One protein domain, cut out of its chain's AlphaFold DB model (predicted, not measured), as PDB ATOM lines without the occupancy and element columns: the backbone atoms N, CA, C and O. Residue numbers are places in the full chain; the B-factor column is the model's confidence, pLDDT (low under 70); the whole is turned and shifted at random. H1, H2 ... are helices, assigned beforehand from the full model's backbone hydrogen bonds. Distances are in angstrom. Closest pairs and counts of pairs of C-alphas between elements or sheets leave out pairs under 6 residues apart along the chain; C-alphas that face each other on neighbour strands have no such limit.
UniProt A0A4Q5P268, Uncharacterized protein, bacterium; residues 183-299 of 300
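Overview. This is residues 183 to 299 of the 300 residues of an uncharacterized protein of bacterium (UniProt A0A4Q5P268). What shape do these atoms make? A small helix, H5, sits in the middle of a rounded body, with the hairpin of H1 and H2 along one side of it, H3 near another and H4 and H7 near a third; long links with no named element fill much of the rest, and a loop that holds residues 267 to 273 lies at one end of the longest axis. What is it built of? The printed part has 117 residues with seven named helices, H1 to H7 in chain order, and no named strand; its class is all helix, though under half of the residues, 58 of 117, are in named elements. How large is it? It is compact, with a radius of gyration of the C-alphas of 13.5 A and spans of 43 by 31 by 27 A.

Arrangement. What touches the longest helix? H1, residues 183 to 195, touches H2, residues 201 to 212, with residues 190 to 194 alone; their closest C-alphas, of Ile 193 and Lys 204, are 6.1 A apart. They form a helical hairpin, at a shallow tilt of 13 degrees, opposite ways. What is near H5, residues 253 to 257? H2 and H5 only just touch, with 3 pairs of C-alphas within 8 A, the closest being Tyr 205 and Tyr 257 at 6.1 A. H3, residues 217 to 228, is close to H5 but not clearly touching, with Ser 227 and Ile 254 closest at 7.9 A between C-alphas. H7, residues 290 to 297, is close to H5 but not clearly touching, with the C-alphas of Lys 256 and Ile 295 closest at 7.7 A, and is apart from H1. Where are H4, residues 246 to 249, and H6, residues 274 to 277? H4 is close to H7 but not clearly touching, with the C-alphas of Val 249 and Ile 295 closest at 7.1 A. H6 is close to H3 but not clearly touching, with the C-alphas of Phe 224 and Ile 274 closest at 7.9 A. How do the backbones run? In H1, H2, H3, H5 and H7 every O i to N i+4 pair is within hydrogen-bond range; H4 and H6 are too short for such a pair.

Along the chain. Where do the helices begin and end? H1 runs from C-alpha 183 at (-29.587, 4.860, 40.891) over 17.9 A, and H7 ends at C-alpha 297 at (-37.723, -1.795, 14.078). How long are the others? H2 measures 15.8 A, H3 17.1 A and H7 11.5 A from first to last C-alpha, while H4, H5 and H6 have 4, 5 and 4 residues.

Size, cuts and confidence. Which C-alphas are farthest apart? Those of Ile 198 and Asp 270, at 43.4 A. Which links are long? Those from H3 to H4, H5 to H6 and H6 to H7 are long, and residues 267 to 268 pair antiparallel with residues 272 to 273. Is there a cut or low confidence? The printed part has no cut, and no printed residue is under 70 in pLDDT.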
ATOM      1  N   TYR A 183     -29.350   5.858  41.936       96.12
ATOM      2  CA  TYR A 183     -29.587   4.860  40.891       96.12
ATOM      3  C   TYR A 183     -30.869   4.061  41.101       96.12
ATOM      4  O   TYR A 183     -31.497   3.667  40.119       96.12
ATOM      5  N   ARG A 184     -31.316   3.862  42.349       95.69
ATOM      6  CA  ARG A 184     -32.616   3.228  42.609       95.69
ATOM      7  C   ARG A 184     -33.760   4.093  42.095       95.69
ATOM      8  O   ARG A 184     -34.659   3.561  41.451       95.69
ATOM      9  N   HIS A 185     -33.732   5.400  42.350       96.44
ATOM     10  CA  HIS A 185     -34.751   6.303  41.820       96.44
ATOM     11  C   HIS A 185     -34.693   6.366  40.295       96.44
ATOM     12  O   HIS A 185     -35.720   6.152  39.655       96.44
ATOM     13  N   LEU A 186     -33.504   6.542  39.712       97.94
ATOM     14  CA  LEU A 186     -33.334   6.575  38.258       97.94
ATOM     15  C   LEU A 186     -33.855   5.292  37.587       97.94
ATOM     16  O   LEU A 186     -34.641   5.368  36.641       97.94
ATOM     17  N   PHE A 187     -33.482   4.118  38.108       98.31
ATOM     18  CA  PHE A 187     -33.960   2.826  37.613       98.31
ATOM     19  C   PHE A 187     -35.479   2.714  37.688       98.31
ATOM     20  O   PHE A 187     -36.115   2.360  36.695       98.31
ATOM     21  N   GLN A 188     -36.073   3.046  38.836       98.06
ATOM     22  CA  GLN A 188     -37.518   2.929  39.009       98.06
ATOM     23  C   GLN A 188     -38.288   3.898  38.116       98.06
ATOM     24  O   GLN A 188     -39.307   3.507  37.554       98.06
ATOM     25  N   THR A 189     -37.796   5.121  37.913       98.38
ATOM     26  CA  THR A 189     -38.426   6.075  36.995       98.38
ATOM     27  C   THR A 189     -38.374   5.573  35.553       98.38
ATOM     28  O   THR A 189     -39.405   5.550  34.877       98.38
ATOM     29  N   VAL A 190     -37.209   5.116  35.079       98.50
ATOM     30  CA  VAL A 190     -37.070   4.565  33.719       98.50
ATOM     31  C   VAL A 190     -37.957   3.334  33.541       98.50
ATOM     32  O   VAL A 190     -38.684   3.234  32.549       98.50
ATOM     33  N   LYS A 191     -37.938   2.412  34.508       98.19
ATOM     34  CA  LYS A 191     -38.761   1.202  34.495       98.19
ATOM     35  C   LYS A 191     -40.252   1.537  34.476       98.19
ATOM     36  O   LYS A 191     -40.977   0.993  33.649       98.19
ATOM     37  N   TYR A 192     -40.693   2.469  35.319       98.38
ATOM     38  CA  TYR A 192     -42.083   2.909  35.366       98.38
ATOM     39  C   TYR A 192     -42.542   3.455  34.011       98.38
ATOM     40  O   TYR A 192     -43.559   2.997  33.492       98.38
ATOM     41  N   ILE A 193     -41.772   4.364  33.394       98.19
ATOM     42  CA  ILE A 193     -42.074   4.905  32.057       98.19
ATOM     43  C   ILE A 193     -42.115   3.779  31.013       98.19
ATOM     44  O   ILE A 193     -43.022   3.730  30.178       98.19
ATOM     45  N   ASN A 194     -41.155   2.851  31.064       97.31
ATOM     46  CA  ASN A 194     -41.077   1.710  30.153       97.31
ATOM     47  C   ASN A 194     -42.338   0.831  30.198       97.31
ATOM     48  O   ASN A 194     -42.803   0.367  29.153       97.31
ATOM     49  N   GLU A 195     -42.902   0.638  31.388       96.62
ATOM     50  CA  GLU A 195     -44.061  -0.222  31.652       96.62
ATOM     51  C   GLU A 195     -45.416   0.454  31.367       96.62
ATOM     52  O   GLU A 195     -46.434  -0.232  31.323       96.62
ATOM     53  N   GLN A 196     -45.461   1.766  31.097       97.38
ATOM     54  CA  GLN A 196     -46.728   2.448  30.804       97.38
ATOM     55  C   GLN A 196     -47.308   2.036  29.448       97.38
ATOM     56  O   GLN A 196     -46.737   2.334  28.402       97.38
ATOM     57  N   ASN A 197     -48.479   1.400  29.442       94.62
ATOM     58  CA  ASN A 197     -49.142   0.966  28.204       94.62
ATOM     59  C   ASN A 197     -49.757   2.123  27.405       94.62
ATOM     60  O   ASN A 197     -49.958   1.985  26.203       94.62
ATOM     61  N   ILE A 198     -50.039   3.258  28.056       96.50
ATOM     62  CA  ILE A 198     -50.666   4.419  27.401       96.50
ATOM     63  C   ILE A 198     -49.702   5.124  26.438       96.50
ATOM     64  O   ILE A 198     -50.141   5.804  25.518       96.50
ATOM     65  N   LEU A 199     -48.393   4.987  26.678       95.38
ATOM     66  CA  LEU A 199     -47.348   5.687  25.942       95.38
ATOM     67  C   LEU A 199     -46.807   4.810  24.815       95.38
ATOM     68  O   LEU A 199     -46.384   3.668  25.034       95.38
ATOM     69  N   LYS A 200     -46.706   5.382  23.619       94.50
ATOM     70  CA  LYS A 200     -45.955   4.791  22.509       94.50
ATOM     71  C   LYS A 200     -44.460   4.851  22.807       94.50
ATOM     72  O   LYS A 200     -43.988   5.657  23.611       94.50
ATOM     73  N   TYR A 201     -43.676   4.022  22.120       94.12
ATOM     74  CA  TYR A 201     -42.224   3.998  22.315       94.12
ATOM     75  C   TYR A 201     -41.573   5.374  22.131       94.12
ATOM     76  O   TYR A 201     -40.760   5.763  22.965       94.12
ATOM     77  N   LYS A 202     -41.958   6.127  21.092       94.56
ATOM     78  CA  LYS A 202     -41.419   7.470  20.831       94.56
ATOM     79  C   LYS A 202     -41.628   8.417  22.019       94.56
ATOM     80  O   LYS A 202     -40.707   9.134  22.389       94.56
ATOM     81  N   GLU A 203     -42.798   8.377  22.652       96.88
ATOM     82  CA  GLU A 203     -43.109   9.200  23.830       96.88
ATOM     83  C   GLU A 203     -42.270   8.768  25.037       96.88
ATOM     84  O   GLU A 203     -41.631   9.598  25.680       96.88
ATOM     85  N   LYS A 204     -42.179   7.453  25.295       97.75
ATOM     86  CA  LYS A 204     -41.296   6.900  26.340       97.75
ATOM     87  C   LYS A 204     -39.843   7.321  26.128       97.75
ATOM     88  O   LYS A 204     -39.159   7.669  27.087       97.75
ATOM     89  N   TYR A 205     -39.379   7.275  24.880       96.62
ATOM     90  CA  TYR A 205     -38.022   7.654  24.515       96.62
ATOM     91  C   TYR A 205     -37.762   9.135  24.792       96.62
ATOM     92  O   TYR A 205     -36.738   9.439  25.391       96.62
ATOM     93  N   GLU A 206     -38.674  10.051  24.447       97.44
ATOM     94  CA  GLU A 206     -38.493  11.479  24.753       97.44
ATOM     95  C   GLU A 206     -38.512  11.773  26.265       97.44
ATOM     96  O   GLU A 206     -37.683  12.553  26.744       97.44
ATOM     97  N   TYR A 207     -39.360  11.100  27.055       97.94
ATOM     98  CA  TYR A 207     -39.325  11.249  28.519       97.94
ATOM     99  C   TYR A 207     -38.004  10.759  29.117       97.94
ATOM    100  O   TYR A 207     -37.375  11.455  29.913       97.94
ATOM    101  N   ILE A 208     -37.533   9.583  28.703       97.94
ATOM    102  CA  ILE A 208     -36.278   9.027  29.219       97.94
ATOM    103  C   ILE A 208     -35.067   9.801  28.689       97.94
ATOM    104  O   ILE A 208     -34.090   9.980  29.408       97.94
ATOM    105  N   LYS A 209     -35.132  10.344  27.472       96.81
ATOM    106  CA  LYS A 209     -34.133  11.275  26.941       96.81
ATOM    107  C   LYS A 209     -34.063  12.559  27.765       96.81
ATOM    108  O   LYS A 209     -32.962  13.054  27.974       96.81
ATOM    109  N   THR A 210     -35.196  13.059  28.257       97.00
ATOM    110  CA  THR A 210     -35.226  14.199  29.188       97.00
ATOM    111  C   THR A 210     -34.496  13.860  30.490       97.00
ATOM    112  O   THR A 210     -33.676  14.652  30.937       97.00
ATOM    113  N   LEU A 211     -34.707  12.658  31.047       96.06
ATOM    114  CA  LEU A 211     -33.943  12.185  32.213       96.06
ATOM    115  C   LEU A 211     -32.450  12.054  31.898       96.06
ATOM    116  O   LEU A 211     -31.616  12.552  32.647       96.06
ATOM    117  N   ARG A 212     -32.095  11.440  30.763       95.81
ATOM    118  CA  ARG A 212     -30.697  11.296  30.334       95.81
ATOM    119  C   ARG A 212     -30.003  12.648  30.186       95.81
ATOM    120  O   ARG A 212     -28.843  12.759  30.555       95.81
ATOM    121  N   ALA A 213     -30.697  13.674  29.691       94.38
ATOM    122  CA  ALA A 213     -30.138  15.019  29.542       94.38
ATOM    123  C   ALA A 213     -29.721  15.664  30.880       94.38
ATOM    124  O   ALA A 213     -28.967  16.634  30.875       94.38
ATOM    125  N   GLN A 214     -30.184  15.134  32.019       93.31
ATOM    126  CA  GLN A 214     -29.742  15.562  33.349       93.31
ATOM    127  C   GLN A 214     -28.442  14.879  33.797       93.31
ATOM    128  O   GLN A 214     -27.764  15.418  34.670       93.31
ATOM    129  N   LEU A 215     -28.083  13.731  33.206       94.69
ATOM    130  CA  LEU A 215     -26.907  12.947  33.579       94.69
ATOM    131  C   LEU A 215     -25.638  13.580  33.004       94.69
ATOM    132  O   LEU A 215     -25.425  13.596  31.789       94.69
ATOM    133  N   SER A 216     -24.760  14.048  33.881       94.56
ATOM    134  CA  SER A 216     -23.397  14.431  33.516       94.56
ATOM    135  C   SER A 216     -22.584  13.230  33.014       94.56
ATOM    136  O   SER A 216     -22.941  12.068  33.218       94.56
ATOM    137  N   THR A 217     -21.461  13.500  32.352       94.19
ATOM    138  CA  THR A 217     -20.564  12.454  31.845       94.19
ATOM    139  C   THR A 217     -20.085  11.479  32.939       94.19
ATOM    140  O   THR A 217     -20.229  10.273  32.730       94.19
ATOM    141  N   PRO A 218     -19.614  11.928  34.125       95.25
ATOM    142  CA  PRO A 218     -19.269  11.024  35.230       95.25
ATOM    143  C   PRO A 218     -20.450  10.173  35.708       95.25
ATOM    144  O   PRO A 218     -20.282   8.990  35.998       95.25
ATOM    145  N   GLU A 219     -21.663  10.737  35.752       96.69
ATOM    146  CA  GLU A 219     -22.872   9.992  36.129       96.69
ATOM    147  C   GLU A 219     -23.196   8.879  35.126       96.69
ATOM    148  O   GLU A 219     -23.624   7.800  35.540       96.69
ATOM    149  N   GLN A 220     -22.964   9.109  33.829       96.62
ATOM    150  CA  GLN A 220     -23.141   8.087  32.791       96.62
ATOM    151  C   GLN A 220     -22.071   6.999  32.870       96.62
ATOM    152  O   GLN A 220     -22.408   5.822  32.746       96.62
ATOM    153  N   TYR A 221     -20.811   7.353  33.143       97.44
ATOM    154  CA  TYR A 221     -19.775   6.354  33.409       97.44
ATOM    155  C   TYR A 221     -20.113   5.501  34.629       97.44
ATOM    156  O   TYR A 221     -20.082   4.275  34.563       97.44
ATOM    157  N   LEU A 222     -20.501   6.124  35.739       97.75
ATOM    158  CA  LEU A 222     -20.892   5.394  36.940       97.75
ATOM    159  C   LEU A 222     -22.170   4.570  36.723       97.75
ATOM    160  O   LEU A 222     -22.273   3.474  37.274       97.75
ATOM    161  N   LEU A 223     -23.100   5.024  35.872       98.25
ATOM    162  CA  LEU A 223     -24.258   4.228  35.460       98.25
ATOM    163  C   LEU A 223     -23.821   2.990  34.676       98.25
ATOM    164  O   LEU A 223     -24.354   1.918  34.938       98.25
ATOM    165  N   PHE A 224     -22.844   3.114  33.774       98.25
ATOM    166  CA  PHE A 224     -22.254   1.976  33.068       98.25
ATOM    167  C   PHE A 224     -21.689   0.936  34.050       98.25
ATOM    168  O   PHE A 224     -22.054  -0.238  33.982       98.25
ATOM    169  N   PHE A 225     -20.861   1.350  35.013       98.56
ATOM    170  CA  PHE A 225     -20.314   0.424  36.010       98.56
ATOM    171  C   PHE A 225     -21.403  -0.170  36.911       98.56
ATOM    172  O   PHE A 225     -21.385  -1.367  37.202       98.56
ATOM    173  N   ASN A 226     -22.401   0.629  37.299       98.56
ATOM    174  CA  ASN A 226     -23.559   0.135  38.033       98.56
ATOM    175  C   ASN A 226     -24.305  -0.942  37.237       98.56
ATOM    176  O   ASN A 226     -24.577  -2.015  37.774       98.56
ATOM    177  N   SER A 227     -24.613  -0.687  35.967       98.38
ATOM    178  CA  SER A 227     -25.475  -1.535  35.145       98.38
ATOM    179  C   SER A 227     -24.842  -2.866  34.742       98.38
ATOM    180  O   SER A 227     -25.575  -3.788  34.376       98.38
ATOM    181  N   ILE A 228     -23.515  -2.992  34.836       97.88
ATOM    182  CA  ILE A 228     -22.795  -4.266  34.674       97.88
ATOM    183  C   ILE A 228     -22.504  -4.969  36.010       97.88
ATOM    184  O   ILE A 228     -22.141  -6.144  36.016       97.88
ATOM    185  N   SER A 229     -22.684  -4.276  37.140       97.94
ATOM    186  CA  SER A 229     -22.422  -4.825  38.472       97.94
ATOM    187  C   SER A 229     -23.533  -5.755  38.972       97.94
ATOM    188  O   SER A 229     -24.694  -5.655  38.564       97.94
ATOM    189  N   VAL A 230     -23.234  -6.614  39.949       96.62
ATOM    190  CA  VAL A 230     -24.207  -7.529  40.573       96.62
ATOM    191  C   VAL A 230     -25.404  -6.820  41.203       96.62
ATOM    192  O   VAL A 230     -26.475  -7.426  41.280       96.62
ATOM    193  N   ILE A 231     -25.257  -5.552  41.608       96.75
ATOM    194  CA  ILE A 231     -26.345  -4.751  42.188       96.75
ATOM    195  C   ILE A 231     -27.142  -3.937  41.161       96.75
ATOM    196  O   ILE A 231     -28.214  -3.447  41.504       96.75
ATOM    197  N   GLY A 232     -26.653  -3.786  39.925       97.50
ATOM    198  CA  GLY A 232     -27.328  -3.002  38.880       97.50
ATOM    199  C   GLY A 232     -27.613  -3.759  37.582       97.50
ATOM    200  O   GLY A 232     -28.295  -3.237  36.712       97.50
ATOM    201  N   ARG A 233     -27.202  -5.021  37.451       96.25
ATOM    202  CA  ARG A 233     -27.462  -5.868  36.271       96.25
ATOM    203  C   ARG A 233     -28.936  -6.046  35.880       96.25
ATOM    204  O   ARG A 233     -29.211  -6.489  34.767       96.25
ATOM    205  N   ASP A 234     -29.887  -5.676  36.737       96.69
ATOM    206  CA  ASP A 234     -31.316  -5.610  36.386       96.69
ATOM    207  C   ASP A 234     -31.633  -4.529  35.345       96.69
ATOM    208  O   ASP A 234     -32.641  -4.637  34.644       96.69
ATOM    209  N   TRP A 235     -30.756  -3.532  35.190       98.12
ATOM    210  CA  TRP A 235     -30.801  -2.574  34.088       98.12
ATOM    211  C   TRP A 235     -30.838  -3.267  32.724       98.12
ATOM    212  O   TRP A 235     -31.556  -2.819  31.828       98.12
ATOM    213  N   GLU A 236     -30.058  -4.341  32.554       97.12
ATOM    214  CA  GLU A 236     -29.957  -5.024  31.265       97.12
ATOM    215  C   GLU A 236     -29.380  -6.442  31.342       97.12
ATOM    216  O   GLU A 236     -29.970  -7.361  30.783       97.12
ATOM    217  N   PHE A 237     -28.252  -6.635  32.030       95.38
ATOM    218  CA  PHE A 237     -27.461  -7.871  31.980       95.38
ATOM    219  C   PHE A 237     -28.238  -9.140  32.362       95.38
ATOM    220  O   PHE A 237     -28.066 -10.176  31.729       95.38
ATOM    221  N   ASN A 238     -29.152  -9.059  33.332       94.69
ATOM    222  CA  ASN A 238     -30.008 -10.190  33.716       94.69
ATOM    223  C   ASN A 238     -31.075 -10.556  32.672       94.69
ATOM    224  O   ASN A 238     -31.682 -11.623  32.763       94.69
ATOM    225  N   ASN A 239     -31.334  -9.676  31.705       94.19
ATOM    226  CA  ASN A 239     -32.350  -9.850  30.671       94.19
ATOM    227  C   ASN A 239     -31.758 -10.252  29.313       94.19
ATOM    228  O   ASN A 239     -32.516 -10.461  28.363       94.19
ATOM    229  N   ILE A 240     -30.431 -10.357  29.211       92.38
ATOM    230  CA  ILE A 240     -29.750 -10.780  27.988       92.38
ATOM    231  C   ILE A 240     -30.059 -12.247  27.732       92.38
ATOM    232  O   ILE A 240     -29.882 -13.109  28.590       92.38
ATOM    233  N   THR A 241     -30.531 -12.525  26.524       89.06
ATOM    234  CA  THR A 241     -30.775 -13.880  26.037       89.06
ATOM    235  C   THR A 241     -30.471 -13.909  24.548       89.06
ATOM    236  O   THR A 241     -30.566 -12.880  23.884       89.06
ATOM    237  N   THR A 242     -30.214 -15.089  23.996       83.69
ATOM    238  CA  THR A 242     -30.047 -15.274  22.545       83.69
ATOM    239  C   THR A 242     -31.325 -15.061  21.737       83.69
ATOM    240  O   THR A 242     -31.297 -15.001  20.510       83.69
ATOM    241  N   LYS A 243     -32.473 -14.928  22.408       81.00
ATOM    242  CA  LYS A 243     -33.765 -14.708  21.763       81.00
ATOM    243  C   LYS A 243     -34.021 -13.214  21.594       81.00
ATOM    244  O   LYS A 243     -34.482 -12.551  22.528       81.00
ATOM    245  N   ASN A 244     -33.849 -12.718  20.374       75.62
ATOM    246  CA  ASN A 244     -34.210 -11.352  19.978       75.62
ATOM    247  C   ASN A 244     -35.726 -11.217  19.764       75.62
ATOM    248  O   ASN A 244     -36.231 -11.101  18.651       75.62
ATOM    249  N   THR A 245     -36.485 -11.285  20.860       83.00
ATOM    250  CA  THR A 245     -37.929 -11.007  20.857       83.00
ATOM    251  C   THR A 245     -38.197  -9.586  21.330       83.00
ATOM    252  O   THR A 245     -37.438  -9.061  22.145       83.00
ATOM    253  N   PHE A 246     -39.332  -9.004  20.928       82.50
ATOM    254  CA  PHE A 246     -39.792  -7.719  21.466       82.50
ATOM    255  C   PHE A 246     -39.737  -7.691  23.001       82.50
ATOM    256  O   PHE A 246     -39.229  -6.745  23.591       82.50
ATOM    257  N   LYS A 247     -40.200  -8.760  23.667       86.50
ATOM    258  CA  LYS A 247     -40.203  -8.860  25.135       86.50
ATOM    259  C   LYS A 247     -38.793  -8.795  25.728       86.50
ATOM    260  O   LYS A 247     -38.621  -8.165  26.769       86.50
ATOM    261  N   THR A 248     -37.817  -9.439  25.089       86.88
ATOM    262  CA  THR A 248     -36.409  -9.400  25.504       86.88
ATOM    263  C   THR A 248     -35.858  -7.988  25.338       86.88
ATOM    264  O   THR A 248     -35.431  -7.381  26.315       86.88
ATOM    265  N   VAL A 249     -35.958  -7.428  24.129       88.75
ATOM    266  CA  VAL A 249     -35.419  -6.102  23.789       88.75
ATOM    267  C   VAL A 249     -36.071  -5.003  24.639       88.75
ATOM    268  O   VAL A 249     -35.404  -4.076  25.088       88.75
ATOM    269  N   ASN A 250     -37.361  -5.135  24.963       92.50
ATOM    270  CA  ASN A 250     -38.089  -4.198  25.822       92.50
ATOM    271  C   ASN A 250     -37.553  -4.124  27.268       92.50
ATOM    272  O   ASN A 250     -37.881  -3.177  27.986       92.50
ATOM    273  N   ARG A 251     -36.760  -5.111  27.706       94.50
ATOM    274  CA  ARG A 251     -36.134  -5.170  29.038       94.50
ATOM    275  C   ARG A 251     -34.665  -4.740  29.047       94.50
ATOM    276  O   ARG A 251     -34.090  -4.633  30.125       94.50
ATOM    277  N   LEU A 252     -34.062  -4.486  27.886       95.94
ATOM    278  CA  LEU A 252     -32.684  -4.007  27.767       95.94
ATOM    279  C   LEU A 252     -32.667  -2.478  27.909       95.94
ATOM    280  O   LEU A 252     -32.571  -1.765  26.918       95.94
ATOM    281  N   LEU A 253     -32.900  -1.956  29.120       97.81
ATOM    282  CA  LEU A 253     -33.238  -0.537  29.318       97.81
ATOM    283  C   LEU A 253     -32.104   0.415  28.921       97.81
ATOM    284  O   LEU A 253     -32.381   1.485  28.374       97.81
ATOM    285  N   ILE A 254     -30.850   0.029  29.173       97.94
ATOM    286  CA  ILE A 254     -29.672   0.842  28.842       97.94
ATOM    287  C   ILE A 254     -29.568   0.998  27.327       97.94
ATOM    288  O   ILE A 254     -29.532   2.123  26.821       97.94
ATOM    289  N   THR A 255     -29.608  -0.122  26.608       96.06
ATOM    290  CA  THR A 255     -29.534  -0.181  25.151       96.06
ATOM    291  C   THR A 255     -30.767   0.452  24.516       96.06
ATOM    292  O   THR A 255     -30.647   1.386  23.725       96.06
ATOM    293  N   LYS A 256     -31.975   0.025  24.903       95.56
ATOM    294  CA  LYS A 256     -33.253   0.500  24.347       95.56
ATOM    295  C   LYS A 256     -33.325   2.025  24.314       95.56
ATOM    296  O   LYS A 256     -33.621   2.612  23.274       95.56
ATOM    297  N   TYR A 257     -33.009   2.665  25.436       96.75
ATOM    298  CA  TYR A 257     -33.121   4.113  25.583       96.75
ATOM    299  C   TYR A 257     -31.809   4.869  25.359       96.75
ATOM    300  O   TYR A 257     -31.791   6.094  25.503       96.75
ATOM    301  N   ASN A 258     -30.732   4.186  24.949       96.06
ATOM    302  CA  ASN A 258     -29.414   4.784  24.735       96.06
ATOM    303  C   ASN A 258     -28.919   5.539  25.990       96.06
ATOM    304  O   ASN A 258     -28.417   6.657  25.883       96.06
ATOM    305  N   LEU A 259     -29.136   5.005  27.197       96.94
ATOM    306  CA  LEU A 259     -29.019   5.778  28.449       96.94
ATOM    307  C   LEU A 259     -27.632   6.384  28.699       96.94
ATOM    308  O   LEU A 259     -27.547   7.420  29.348       96.94
ATOM    309  N   ILE A 260     -26.581   5.779  28.148       96.69
ATOM    310  CA  ILE A 260     -25.188   6.223  28.297       96.69
ATOM    311  C   ILE A 260     -24.580   6.753  26.986       96.69
ATOM    312  O   ILE A 260     -23.365   6.761  26.813       96.69
ATOM    313  N   LYS A 261     -25.410   7.166  26.016       94.94
ATOM    314  CA  LYS A 261     -24.925   7.540  24.671       94.94
ATOM    315  C   LYS A 261     -24.021   8.771  24.612       94.94
ATOM    316  O   LYS A 261     -23.366   8.956  23.592       94.94
ATOM    317  N   ASN A 262     -24.053   9.631  25.633       93.81
ATOM    318  CA  ASN A 262     -23.305  10.891  25.655       93.81
ATOM    319  C   ASN A 262     -21.922  10.727  26.302       93.81
ATOM    320  O   ASN A 262     -21.239  11.717  26.559       93.81
ATOM    321  N   ILE A 263     -21.516   9.489  26.598       93.38
ATOM    322  CA  ILE A 263     -20.147   9.178  26.990       93.38
ATOM    323  C   ILE A 263     -19.207   9.545  25.825       93.38
ATOM    324  O   ILE A 263     -19.372   8.995  24.733       93.38
ATOM    325  N   PRO A 264     -18.250  10.471  26.027       88.75
ATOM    326  CA  PRO A 264     -17.375  10.944  24.960       88.75
ATOM    327  C   PRO A 264     -16.261   9.947  24.644       88.75
ATOM    328  O   PRO A 264     -15.966   9.714  23.475       88.75
ATOM    329  N   ASP A 265     -15.673   9.340  25.675       88.38
ATOM    330  CA  ASP A 265     -14.618   8.345  25.540       88.38
ATOM    331  C   ASP A 265     -15.152   6.965  25.926       88.38
ATOM    332  O   ASP A 265     -15.507   6.708  27.080       88.38
ATOM    333  N   TRP A 266     -15.246   6.079  24.939       87.50
ATOM    334  CA  TRP A 266     -15.659   4.695  25.148       87.50
ATOM    335  C   TRP A 266     -14.553   3.832  25.754       87.50
ATOM    336  O   TRP A 266     -14.871   2.747  26.229       87.50
ATOM    337  N   PHE A 267     -13.294   4.284  25.752       91.38
ATOM    338  CA  PHE A 267     -12.143   3.543  26.254       91.38
ATOM    339  C   PHE A 267     -11.727   4.023  27.649       91.38
ATOM    340  O   PHE A 267     -10.685   4.631  27.873       91.38
ATOM    341  N   VAL A 268     -12.575   3.719  28.626       92.19
ATOM    342  CA  VAL A 268     -12.456   4.225  29.993       92.19
ATOM    343  C   VAL A 268     -11.189   3.720  30.675       92.19
ATOM    344  O   VAL A 268     -10.869   2.527  30.626       92.19
ATOM    345  N   PHE A 269     -10.493   4.636  31.352       92.56
ATOM    346  CA  PHE A 269      -9.238   4.376  32.069       92.56
ATOM    347  C   PHE A 269      -8.159   3.724  31.190       92.56
ATOM    348  O   PHE A 269      -7.363   2.922  31.687       92.56
ATOM    349  N   ASP A 270      -8.181   4.013  29.884       88.88
ATOM    350  CA  ASP A 270      -7.286   3.457  28.867       88.88
ATOM    351  C   ASP A 270      -7.285   1.919  28.801       88.88
ATOM    352  O   ASP A 270      -6.293   1.299  28.400       88.88
ATOM    353  N   LYS A 271      -8.367   1.267  29.254       88.88
ATOM    354  CA  LYS A 271      -8.427  -0.203  29.359       88.88
ATOM    355  C   LYS A 271      -9.789  -0.814  29.066       88.88
ATOM    356  O   LYS A 271      -9.835  -1.962  28.622       88.88
ATOM    357  N   ILE A 272     -10.878  -0.113  29.370       95.31
ATOM    358  CA  ILE A 272     -12.231  -0.675  29.353       95.31
ATOM    359  C   ILE A 272     -12.995  -0.100  28.171       95.31
ATOM    360  O   ILE A 272     -13.401   1.057  28.204       95.31
ATOM    361  N   ASP A 273     -13.224  -0.915  27.143       95.38
ATOM    362  CA  ASP A 273     -14.061  -0.516  26.011       95.38
ATOM    363  C   ASP A 273     -15.540  -0.776  26.326       95.38
ATOM    364  O   ASP A 273     -16.014  -1.915  26.297       95.38
ATOM    365  N   ILE A 274     -16.297   0.290  26.590       95.56
ATOM    366  CA  ILE A 274     -17.735   0.230  26.880       95.56
ATOM    367  C   ILE A 274     -18.509  -0.467  25.754       95.56
ATOM    368  O   ILE A 274     -19.507  -1.141  26.028       95.56
ATOM    369  N   LYS A 275     -18.062  -0.379  24.493       94.06
ATOM    370  CA  LYS A 275     -18.749  -1.012  23.355       94.06
ATOM    371  C   LYS A 275     -18.693  -2.536  23.413       94.06
ATOM    372  O   LYS A 275     -19.577  -3.187  22.862       94.06
ATOM    373  N   ASN A 276     -17.728  -3.120  24.123       95.44
ATOM    374  CA  ASN A 276     -17.699  -4.566  24.360       95.44
ATOM    375  C   ASN A 276     -18.845  -5.022  25.278       95.44
ATOM    376  O   ASN A 276     -19.305  -6.161  25.191       95.44
ATOM    377  N   TYR A 277     -19.341  -4.119  26.126       96.69
ATOM    378  CA  TYR A 277     -20.440  -4.368  27.054       96.69
ATOM    379  C   TYR A 277     -21.782  -3.914  26.485       96.69
ATOM    380  O   TYR A 277     -22.773  -4.609  26.668       96.69
ATOM    381  N   TYR A 278     -21.833  -2.785  25.783       96.00
ATOM    382  CA  TYR A 278     -23.055  -2.227  25.202       96.00
ATOM    383  C   TYR A 278     -22.863  -1.906  23.709       96.00
ATOM    384  O   TYR A 278     -22.834  -0.734  23.330       96.00
ATOM    385  N   PRO A 279     -22.737  -2.931  22.843       93.75
ATOM    386  CA  PRO A 279     -22.410  -2.746  21.425       93.75
ATOM    387  C   PRO A 279     -23.523  -2.074  20.610       93.75
ATOM    388  O   PRO A 279     -23.264  -1.553  19.528       93.75
ATOM    389  N   ASP A 280     -24.755  -2.081  21.125       93.75
ATOM    390  CA  ASP A 280     -25.956  -1.652  20.403       93.75
ATOM    391  C   ASP A 280     -26.494  -0.297  20.868       93.75
ATOM    392  O   ASP A 280     -27.649   0.049  20.617       93.75
ATOM    393  N   ILE A 281     -25.668   0.487  21.556       94.62
ATOM    394  CA  ILE A 281     -25.973   1.888  21.841       94.62
ATOM    395  C   ILE A 281     -25.557   2.749  20.652       94.62
ATOM    396  O   ILE A 281     -24.466   2.615  20.103       94.62
ATOM    397  N   ASP A 282     -26.434   3.681  20.293       93.69
ATOM    398  CA  ASP A 282     -26.179   4.718  19.291       93.69
ATOM    399  C   ASP A 282     -25.376   5.872  19.931       93.69
ATOM    400  O   ASP A 282     -25.939   6.910  20.307       93.69
ATOM    401  N   PHE A 283     -24.082   5.629  20.185       92.25
ATOM    402  CA  PHE A 283     -23.155   6.608  20.771       92.25
ATOM    403  C   PHE A 283     -22.930   7.789  19.821       92.25
ATOM    404  O   PHE A 283     -22.813   7.606  18.616       92.25
ATOM    405  N   GLU A 284     -22.815   9.007  20.357       86.69
ATOM    406  CA  GLU A 284     -22.765  10.230  19.527       86.69
ATOM    407  C   GLU A 284     -21.542  10.330  18.617       86.69
ATOM    408  O   GLU A 284     -21.609  10.962  17.566       86.69
ATOM    409  N   PHE A 285     -20.445   9.693  19.012       80.75
ATOM    410  CA  PHE A 285     -19.165   9.770  18.316       80.75
ATOM    411  C   PHE A 285     -18.814   8.465  17.586       80.75
ATOM    412  O   PHE A 285     -17.662   8.263  17.218       80.75
ATOM    413  N   ALA A 286     -19.771   7.544  17.420       82.69
ATOM    414  CA  ALA A 286     -19.545   6.238  16.806       82.69
ATOM    415  C   ALA A 286     -20.552   5.943  15.693       82.69
ATOM    416  O   ALA A 286     -21.677   6.436  15.709       82.69
ATOM    417  N   ASP A 287     -20.165   5.063  14.771       84.12
ATOM    418  CA  ASP A 287     -21.105   4.517  13.801       84.12
ATOM    419  C   ASP A 287     -22.153   3.641  14.489       84.12
ATOM    420  O   ASP A 287     -21.863   2.833  15.379       84.12
ATOM    421  N   LYS A 288     -23.392   3.781  14.025       86.44
ATOM    422  CA  LYS A 288     -24.530   3.016  14.518       86.44
ATOM    423  C   LYS A 288     -24.388   1.536  14.157       86.44
ATOM    424  O   LYS A 288     -24.179   1.193  12.993       86.44
ATOM    425  N   SER A 289     -24.551   0.645  15.137       87.44
ATOM    426  CA  SER A 289     -24.459  -0.801  14.890       87.44
ATOM    427  C   SER A 289     -25.610  -1.300  13.999       87.44
ATOM    428  O   SER A 289     -26.727  -0.772  14.025       87.44
ATOM    429  N   LYS A 290     -25.371  -2.365  13.221       85.31
ATOM    430  CA  LYS A 290     -26.423  -3.004  12.412       85.31
ATOM    431  C   LYS A 290     -27.576  -3.507  13.290       85.31
ATOM    432  O   LYS A 290     -28.739  -3.238  13.001       85.31
ATOM    433  N   ASN A 291     -27.245  -4.162  14.401       85.19
ATOM    434  CA  ASN A 291     -28.218  -4.656  15.373       85.19
ATOM    435  C   ASN A 291     -29.051  -3.520  15.982       85.19
ATOM    436  O   ASN A 291     -30.239  -3.698  16.236       85.19
ATOM    437  N   ARG A 292     -28.480  -2.323  16.171       89.44
ATOM    438  CA  ARG A 292     -29.237  -1.159  16.640       89.44
ATOM    439  C   ARG A 292     -30.352  -0.771  15.665       89.44
ATOM    440  O   ARG A 292     -31.458  -0.454  16.104       89.44
ATOM    441  N   LEU A 293     -30.087  -0.804  14.359       84.69
ATOM    442  CA  LEU A 293     -31.111  -0.535  13.345       84.69
ATOM    443  C   LEU A 293     -32.246  -1.562  13.426       84.69
ATOM    444  O   LEU A 293     -33.413  -1.181  13.368       84.69
ATOM    445  N   GLU A 294     -31.911  -2.839  13.624       83.94
ATOM    446  CA  GLU A 294     -32.887  -3.919  13.819       83.94
ATOM    447  C   GLU A 294     -33.703  -3.724  15.109       83.94
ATOM    448  O   GLU A 294     -34.930  -3.784  15.066       83.94
ATOM    449  N   ILE A 295     -33.060  -3.392  16.236       83.88
ATOM    450  CA  ILE A 295     -33.712  -3.104  17.528       83.88
ATOM    451  C   ILE A 295     -34.765  -2.004  17.385       83.88
ATOM    452  O   ILE A 295     -35.871  -2.124  17.909       83.88
ATOM    453  N   GLU A 296     -34.449  -0.937  16.653       84.81
ATOM    454  CA  GLU A 296     -35.381   0.168  16.440       84.81
ATOM    455  C   GLU A 296     -36.622  -0.250  15.642       84.81
ATOM    456  O   GLU A 296     -37.685   0.334  15.850       84.81
ATOM    457  N   THR A 297     -36.542  -1.282  14.791       85.44
ATOM    458  CA  THR A 297     -37.723  -1.795  14.078       85.44
ATOM    459  C   THR A 297     -38.757  -2.437  14.999       85.44
ATOM    460  O   THR A 297     -39.942  -2.333  14.708       85.44
ATOM    461  N   TYR A 298     -38.354  -3.006  16.143       82.50
ATOM    462  CA  TYR A 298     -39.292  -3.578  17.122       82.50
ATOM    463  C   TYR A 298     -40.178  -2.525  17.796       82.50
ATOM    464  O   TYR A 298     -41.152  -2.872  18.464       82.50
ATOM    465  N   PHE A 299     -39.811  -1.251  17.672       81.94
ATOM    466  CA  PHE A 299     -40.459  -0.146  18.360       81.94
ATOM    467  C   PHE A 299     -41.062   0.910  17.419       81.94
ATOM    468  O   PHE A 299     -41.542   1.941  17.908       81.94
TER     469      PHE A 299